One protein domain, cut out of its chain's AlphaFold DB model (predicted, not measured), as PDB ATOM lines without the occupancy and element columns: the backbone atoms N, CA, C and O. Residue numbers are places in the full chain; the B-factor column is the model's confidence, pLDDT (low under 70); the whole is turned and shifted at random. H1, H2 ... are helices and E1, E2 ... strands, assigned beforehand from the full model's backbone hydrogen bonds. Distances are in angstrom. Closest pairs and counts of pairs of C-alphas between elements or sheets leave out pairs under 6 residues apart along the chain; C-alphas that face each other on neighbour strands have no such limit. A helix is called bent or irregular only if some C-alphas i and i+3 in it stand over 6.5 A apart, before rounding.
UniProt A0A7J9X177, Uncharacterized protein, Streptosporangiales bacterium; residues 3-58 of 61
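AT A GLANCE: This is residues 3 to 58 of the 61 residues of an uncharacterized protein of Streptosporangiales bacterium (UniProt A0A7J9X177). A small, flat and loosely built unit of two short strands side by side, E1 and E2, has helix H1 packed over one face; the longer helix H2 is reached by a looped-out link and slants back toward the opposite face, where it comes near E2 with its last turns alone. Residues 35 to 48 stand free and stick out as an arm; of these, 39 to 48 belong to H2, and 35 to 38 to the link before it. The printed part has 56 residues with two named helices and two named strands, in the order E1, H1, E2, H2, and the sheet, in the order E1 then E2, is parallel; the class is mixed, helices and strands. The whole is loose, with a radius of gyration of the C-alphas of 13.3 A, and its C-alphas span 40 by 28 by 9 A.

IN THESE COORDINATES: The printed part begins with strand E1, residues 3 to 6, whose first C-alpha, Leu 3, is at (115.361, 102.511, 112.593); it is 10.0 A long from first to last C-alpha. Helix H1, residues 7 to 19, follows at once by a tight link and measures 19.7 A. H1 is irregular: C-alphas 8 and 11 are 7.5 A apart. After a short link of 6 residues comes strand E2, residues 26 to 30, 12.8 A long, beginning at C-alpha 26 at (119.392, 106.993, 114.163). A short link of 8 residues then leads to helix H2, residues 39 to 56, which measures 25.0 A and ends at C-alpha 56 at (126.097, 101.108, 113.215). H2 is irregular too, with C-alphas 44 and 47 at 7.2 A, and it has a kink of 39 degrees near residue 48.

HOW THE PARTS SIT: E1 and E2 are parallel neighbours, with 28 degrees between their N-to-C directions. The C-alphas of Phe 4 and Val 28 face each other at 4.8 A, and those of Thr 6 and Ala 30 at 4.7 A. Across this pair, N 5 and O 28 are within hydrogen-bond range at 2.9 A, as are N 28 and O 3 at 2.8 A. E1, H1 and E2 form a strand-helix-strand unit, two parallel neighbour strands with a helix between them along the chain, and its crossover is right-handed. H1 and E2 have 6 pairs of C-alphas within 8 A, the closest being those of Thr 7 and Glu 29 at 5.7 A. E1 and H1 have 2 such pairs, the closest being the C-alphas of Cys 5 and Ala 13 at 7.0 A. E2 and H2 have 1 pair of C-alphas within 8 A, those of Val 28 and Leu 56 at 7.9 A, and their centres are 14.1 A apart. H2 is apart from both E1 and H1. In the helices' backbones, 7 of 9 O i to N i+4 pairs are within hydrogen-bond range in H1 and 11 of 14 in H2.

THE WHOLE: The two C-alphas farthest apart are those of Gly 21 and Ala 40, at 39.7 A, while the first and last printed C-alphas, Leu 3 and Gly 58, are 14.6 A apart. Of the residues that stand free, 39 to 48 belong to H2; without residues 35 to 48 the body has 42 residues and spans 30 by 30 by 7 A. The printed part runs from residue 3 to residue 58 of a full chain of 61 residues, it has no cut, and no link is long. The mean pLDDT of the printed part is 86.7, and one residue, Leu 34 in the link between E2 and H2, is under 70.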
ATOM      1  N   LEU A   3     116.425 102.837 113.543       87.25
ATOM      2  CA  LEU A   3     115.361 102.511 112.593       87.25
ATOM      3  C   LEU A   3     116.010 102.190 111.256       87.25
ATOM      4  O   LEU A   3     116.594 103.068 110.627       87.25
ATOM      5  N   PHE A   4     115.893 100.937 110.835       88.31
ATOM      6  CA  PHE A   4     116.305 100.518 109.503       88.31
ATOM      7  C   PHE A   4     115.175 100.813 108.524       88.31
ATOM      8  O   PHE A   4     114.025 100.439 108.761       88.31
ATOM      9  N   CYS A   5     115.494 101.486 107.428       90.88
ATOM     10  CA  CYS A   5     114.557 101.720 106.340       90.88
ATOM     11  C   CYS A   5     115.290 101.650 105.009       90.88
ATOM     12  O   CYS A   5     116.505 101.835 104.944       90.88
ATOM     13  N   THR A   6     114.553 101.373 103.942       88.38
ATOM     14  CA  THR A   6     115.140 101.421 102.611       88.38
ATOM     15  C   THR A   6     115.090 102.833 102.035       88.38
ATOM     16  O   THR A   6     114.218 103.614 102.420       88.38
ATOM     17  N   THR A   7     115.998 103.157 101.105       88.62
ATOM     18  CA  THR A   7     116.138 104.496 100.489       88.62
ATOM     19  C   THR A   7     114.802 105.185 100.156       88.62
ATOM     20  O   THR A   7     114.621 106.337 100.560       88.62
ATOM     21  N   PRO A   8     113.803 104.525  99.522       88.50
ATOM     22  CA  PRO A   8     112.531 105.180  99.192       88.50
ATOM     23  C   PRO A   8     111.705 105.641 100.406       88.50
ATOM     24  O   PRO A   8     110.847 106.510 100.272       88.50
ATOM     25  N   PHE A   9     111.946 105.075 101.592       91.12
ATOM     26  CA  PHE A   9     111.184 105.348 102.812       91.12
ATOM     27  C   PHE A   9     111.906 106.259 103.811       91.12
ATOM     28  O   PHE A   9     111.338 106.550 104.865       91.12
ATOM     29  N   VAL A  10     113.108 106.759 103.505       91.69
ATOM     30  CA  VAL A  10     113.887 107.610 104.428       91.69
ATOM     31  C   VAL A  10     113.106 108.859 104.852       91.69
ATOM     32  O   VAL A  10     113.036 109.166 106.041       91.69
ATOM     33  N   ALA A  11     112.436 109.540 103.918       92.44
ATOM     34  CA  ALA A  11     111.628 110.727 104.229       92.44
ATOM     35  C   ALA A  11     110.435 110.406 105.156       92.44
ATOM     36  O   ALA A  11     110.099 111.175 106.065       92.44
ATOM     37  N   MET A  12     109.816 109.236 104.972       93.88
ATOM     38  CA  MET A  12     108.751 108.755 105.854       93.88
ATOM     39  C   MET A  12     109.303 108.432 107.248       93.88
ATOM     40  O   MET A  12     108.725 108.850 108.250       93.88
ATOM     41  N   ALA A  13     110.447 107.747 107.320       93.25
ATOM     42  CA  ALA A  13     111.125 107.421 108.571       93.25
ATOM     43  C   ALA A  13     111.479 108.685 109.378       93.25
ATOM     44  O   ALA A  13     111.211 108.740 110.577       93.25
ATOM     45  N   GLN A  14     111.990 109.731 108.724       92.81
ATOM     46  CA  GLN A  14     112.275 111.031 109.350       92.81
ATOM     47  C   GLN A  14     111.016 111.690 109.932       92.81
ATOM     48  O   GLN A  14     111.038 112.214 111.052       92.81
ATOM     49  N   THR A  15     109.901 111.619 109.204       94.56
ATOM     50  CA  THR A  15     108.610 112.151 109.661       94.56
ATOM     51  C   THR A  15     108.113 111.403 110.901       94.56
ATOM     52  O   THR A  15     107.707 112.032 111.878       94.56
ATOM     53  N   LEU A  16     108.205 110.068 110.903       91.31
ATOM     54  CA  LEU A  16     107.807 109.229 112.037       91.31
ATOM     55  C   LEU A  16     108.661 109.495 113.281       91.31
ATOM     56  O   LEU A  16     108.118 109.637 114.373       91.31
ATOM     57  N   VAL A  17     109.981 109.609 113.117       91.88
ATOM     58  CA  VAL A  17     110.916 109.921 114.211       91.88
ATOM     59  C   VAL A  17     110.584 111.268 114.859       91.88
ATOM     60  O   VAL A  17     110.576 111.380 116.088       91.88
ATOM     61  N   THR A  18     110.250 112.267 114.040       90.31
ATOM     62  CA  THR A  18     109.836 113.596 114.510       90.31
ATOM     63  C   THR A  18     108.505 113.528 115.258       90.31
ATOM     64  O   THR A  18     108.408 114.010 116.386       90.31
ATOM     65  N   ALA A  19     107.489 112.890 114.670       91.38
ATOM     66  CA  ALA A  19     106.151 112.789 115.252       91.38
ATOM     67  C   ALA A  19     106.121 111.980 116.560       91.38
ATOM     68  O   ALA A  19     105.368 112.306 117.473       91.38
ATOM     69  N   ALA A  20     106.961 110.948 116.670       88.94
ATOM     70  CA  ALA A  20     107.085 110.124 117.868       88.94
ATOM     71  C   ALA A  20     107.912 110.784 118.990       88.94
ATOM     72  O   ALA A  20     108.048 110.201 120.063       88.94
ATOM     73  N   GLY A  21     108.474 111.979 118.766       91.00
ATOM     74  CA  GLY A  21     109.253 112.699 119.776       91.00
ATOM     75  C   GLY A  21     110.569 112.009 120.143       91.00
ATOM     76  O   GLY A  21     111.040 112.145 121.271       91.00
ATOM     77  N   VAL A  22     111.170 111.263 119.206       88.56
ATOM     78  CA  VAL A  22     112.415 110.501 119.417       88.56
ATOM     79  C   VAL A  22     113.548 110.964 118.486       88.56
ATOM     80  O   VAL A  22     114.153 110.135 117.812       88.56
ATOM     81  N   PRO A  23     113.892 112.265 118.426       77.50
ATOM     82  CA  PRO A  23     114.850 112.809 117.451       77.50
ATOM     83  C   PRO A  23     116.260 112.196 117.521       77.50
ATOM     84  O   PRO A  23     117.013 112.261 116.556       77.50
ATOM     85  N   GLN A  24     116.626 111.571 118.641       80.94
ATOM     86  CA  GLN A  24     117.882 110.840 118.836       80.94
ATOM     87  C   GLN A  24     117.928 109.469 118.137       80.94
ATOM     88  O   GLN A  24     118.921 108.740 118.242       80.94
ATOM     89  N   LEU A  25     116.838 109.060 117.490       86.31
ATOM     90  CA  LEU A  25     116.740 107.785 116.805       86.31
ATOM     91  C   LEU A  25     117.509 107.859 115.483       86.31
ATOM     92  O   LEU A  25     117.189 108.643 114.594       86.31
ATOM     93  N   ARG A  26     118.553 107.037 115.364       86.00
ATOM     94  CA  ARG A  26     119.392 106.993 114.163       86.00
ATOM     95  C   ARG A  26     118.649 106.242 113.065       86.00
ATOM     96  O   ARG A  26     118.261 105.092 113.276       86.00
ATOM     97  N   ILE A  27     118.467 106.881 111.916       88.62
ATOM     98  CA  ILE A  27     117.909 106.235 110.729       88.62
ATOM     99  C   ILE A  27     119.065 105.617 109.956       88.62
ATOM    100  O   ILE A  27     120.023 106.307 109.612       88.62
ATOM    101  N   VAL A  28     118.973 104.316 109.718       87.25
ATOM    102  CA  VAL A  28     119.909 103.570 108.886       87.25
ATOM    103  C   VAL A  28     119.229 103.296 107.564       87.25
ATOM    104  O   VAL A  28     118.200 102.621 107.509       87.25
ATOM    105  N   GLU A  29     119.808 103.855 106.513       88.56
ATOM    106  CA  GLU A  29     119.362 103.657 105.148       88.56
ATOM    107  C   GLU A  29     120.021 102.408 104.561       88.56
ATOM    108  O   GLU A  29     121.242 102.275 104.563       88.56
ATOM    109  N   ALA A  30     119.199 101.503 104.040       82.81
ATOM    110  CA  ALA A  30     119.637 100.382 103.226       82.81
ATOM    111  C   ALA A  30     119.206 100.594 101.769       82.81
ATOM    112  O   ALA A  30     118.081 101.019 101.491       82.81
ATOM    113  N   SER A  31     120.082 100.246 100.829       80.31
ATOM    114  CA  SER A  31     119.720 100.264  99.412       80.31
ATOM    115  C   SER A  31     118.572  99.287  99.150       80.31
ATOM    116  O   SER A  31     118.596  98.135  99.588       80.31
ATOM    117  N   HIS A  32     117.559  99.744  98.419       74.69
ATOM    118  CA  HIS A  32     116.506  98.890  97.885       74.69
ATOM    119  C   HIS A  32     116.344  99.189  96.404       74.69
ATOM    120  O   HIS A  32     115.818 100.253  96.058       74.69
ATOM    121  N   PRO A  33     116.815  98.297  95.522       72.50
ATOM    122  CA  PRO A  33     116.680  98.527  94.102       72.50
ATOM    123  C   PRO A  33     115.206  98.526  93.717       72.50
ATOM    124  O   PRO A  33     114.411  97.710  94.179       72.50
ATOM    125  N   LEU A  34     114.856  99.459  92.840       66.88
ATOM    126  CA  LEU A  34     113.547  99.510  92.215       66.88
ATOM    127  C   LEU A  34     113.484  98.387  91.170       66.88
ATOM    128  O   LEU A  34     113.858  98.580  90.016       66.88
ATOM    129  N   GLY A  35     113.084  97.187  91.595       75.12
ATOM    130  CA  GLY A  35     112.984  96.008  90.734       75.12
ATOM    131  C   GLY A  35     113.169  94.691  91.486       75.12
ATOM    132  O   GLY A  35     113.553  94.663  92.654       75.12
ATOM    133  N   GLY A  36     112.887  93.581  90.807       79.56
ATOM    134  CA  GLY A  36     113.199  92.253  91.329       79.56
ATOM    135  C   GLY A  36     114.698  91.988  91.235       79.56
ATOM    136  O   GLY A  36     115.275  92.119  90.159       79.56
ATOM    137  N   ARG A  37     115.316  91.610  92.353       83.88
ATOM    138  CA  ARG A  37     116.676  91.064  92.375       83.88
ATOM    139  C   ARG A  37     116.632  89.550  92.314       83.88
ATOM    140  O   ARG A  37     115.687  88.940  92.817       83.88
ATOM    141  N   GLN A  38     117.681  88.949  91.777       89.50
ATOM    142  CA  GLN A  38     117.897  87.516  91.921       89.50
ATOM    143  C   GLN A  38     118.444  87.205  93.316       89.50
ATOM    144  O   GLN A  38     119.194  87.988  93.897       89.50
ATOM    145  N   GLU A  39     118.107  86.033  93.845       88.62
ATOM    146  CA  GLU A  39     118.559  85.589  95.168       88.62
ATOM    147  C   GLU A  39     120.090  85.606  95.295       88.62
ATOM    148  O   GLU A  39     120.621  86.085  96.293       88.62
ATOM    149  N   ALA A  40     120.809  85.186  94.249       91.88
ATOM    150  CA  ALA A  40     122.271  85.208  94.225       91.88
ATOM    151  C   ALA A  40     122.855  86.620  94.421       91.88
ATOM    152  O   ALA A  40     123.867  86.782  95.101       91.88
ATOM    153  N   GLU A  41     122.206  87.647  93.865       87.62
ATOM    154  CA  GLU A  41     122.632  89.044  94.006       87.62
ATOM    155  C   GLU A  41     122.392  89.553  95.430       87.62
ATOM    156  O   GLU A  41     123.196  90.319  95.952       87.62
ATOM    157  N   VAL A  42     121.300  89.117  96.066       85.44
ATOM    158  CA  VAL A  42     120.994  89.452  97.464       85.44
ATOM    159  C   VAL A  42     122.010  88.798  98.394       85.44
ATOM    160  O   VAL A  42     122.592  89.473  99.240       85.44
ATOM    161  N   LEU A  43     122.259  87.497  98.221       89.94
ATOM    162  CA  LEU A  43     123.179  86.734  99.065       89.94
ATOM    163  C   LEU A  43     124.620  87.257  98.982       89.94
ATOM    164  O   LEU A  43     125.319  87.256  99.994       89.94
ATOM    165  N   ALA A  44     125.047  87.750  97.817       90.75
ATOM    166  CA  ALA A  44     126.367  88.353  97.642       90.75
ATOM    167  C   ALA A  44     126.573  89.632  98.480       90.75
ATOM    168  O   ALA A  44     127.705  89.947  98.840       90.75
ATOM    169  N   GLU A  45     125.502  90.355  98.821       85.88
ATOM    170  CA  GLU A  45     125.571  91.603  99.597       85.88
ATOM    171  C   GLU A  45     125.409  91.409 101.107       85.88
ATOM    172  O   GLU A  45     125.777  92.298 101.879       85.88
ATOM    173  N   VAL A  46     124.895  90.253 101.544       87.62
ATOM    174  CA  VAL A  46     124.629  89.962 102.963       87.62
ATOM    175  C   VAL A  46     125.832  90.256 103.868       87.62
ATOM    176  O   VAL A  46     125.613  90.902 104.896       87.62
ATOM    177  N   PRO A  47     127.082  89.861 103.540       91.06
ATOM    178  CA  PRO A  47     128.224  90.141 104.412       91.06
ATOM    179  C   PRO A  47     128.448  91.642 104.615       91.06
ATOM    180  O   PRO A  47     128.501  92.103 105.750       91.06
ATOM    181  N   ALA A  48     128.463  92.421 103.529       84.88
ATOM    182  CA  ALA A  48     128.700  93.862 103.586       84.88
ATOM    183  C   ALA A  48     127.590  94.606 104.346       84.88
ATOM    184  O   ALA A  48     127.868  95.496 105.148       84.88
ATOM    185  N   VAL A  49     126.329  94.216 104.132       83.81
ATOM    186  CA  VAL A  49     125.187  94.783 104.865       83.81
ATOM    187  C   VAL A  49     125.254  94.416 106.348       83.81
ATOM    188  O   VAL A  49     124.971  95.255 107.200       83.81
ATOM    189  N   THR A  50     125.650  93.184 106.671       87.19
ATOM    190  CA  THR A  50     125.783  92.724 108.060       87.19
ATOM    191  C   THR A  50     126.887  93.484 108.786       87.19
ATOM    192  O   THR A  50     126.649  93.975 109.888       87.19
ATOM    193  N   ASP A  51     128.055  93.645 108.164       88.81
ATOM    194  CA  ASP A  51     129.174  94.401 108.736       88.81
ATOM    195  C   ASP A  51     128.775  95.855 109.014       88.81
ATOM    196  O   ASP A  51     129.005  96.374 110.109       88.81
ATOM    197  N   GLU A  52     128.088  96.492 108.065       83.19
ATOM    198  CA  GLU A  52     127.606  97.861 108.225       83.19
ATOM    199  C   GLU A  52     126.573  97.981 109.358       83.19
ATOM    200  O   GLU A  52     126.660  98.885 110.193       83.19
ATOM    201  N   VAL A  53     125.629  97.038 109.463       83.00
ATOM    202  CA  VAL A  53     124.659  96.974 110.574       83.00
ATOM    203  C   VAL A  53     125.379  96.827 111.916       83.00
ATOM    204  O   VAL A  53     125.068  97.550 112.866       83.00
ATOM    205  N   MET A  54     126.353  95.920 112.005       88.69
ATOM    206  CA  MET A  54     127.128  95.680 113.226       88.69
ATOM    207  C   MET A  54     127.916  96.930 113.638       88.69
ATOM    208  O   MET A  54     127.908  97.291 114.818       88.69
ATOM    209  N   ARG A  55     128.521  97.639 112.676       86.38
ATOM    210  CA  ARG A  55     129.234  98.908 112.898       86.38
ATOM    211  C   ARG A  55     128.292  99.998 113.406       86.38
ATOM    212  O   ARG A  55     128.576 100.678 114.390       86.38
ATOM    213  N   LEU A  56     127.113 100.134 112.798       81.56
ATOM    214  CA  LEU A  56     126.097 101.108 113.215       81.56
ATOM    215  C   LEU A  56     125.554 100.821 114.621       81.56
ATOM    216  O   LEU A  56     125.230 101.751 115.373       81.56
ATOM    217  N   LEU A  57     125.480  99.548 115.006       84.56
ATOM    218  CA  LEU A  57     125.128  99.121 116.359       84.56
ATOM    219  C   LEU A  57     126.288  99.250 117.362       84.56
ATOM    220  O   LEU A  57     126.040  99.138 118.560       84.56
ATOM    221  N   GLY A  58     127.509  99.545 116.906       86.88
ATOM    222  CA  GLY A  58     128.704  99.631 117.751       86.88
ATOM    223  C   GLY A  58     129.175  98.271 118.272       86.88
ATOM    224  O   GLY A  58     129.783  98.202 119.337       86.88
TER     225      GLY A  58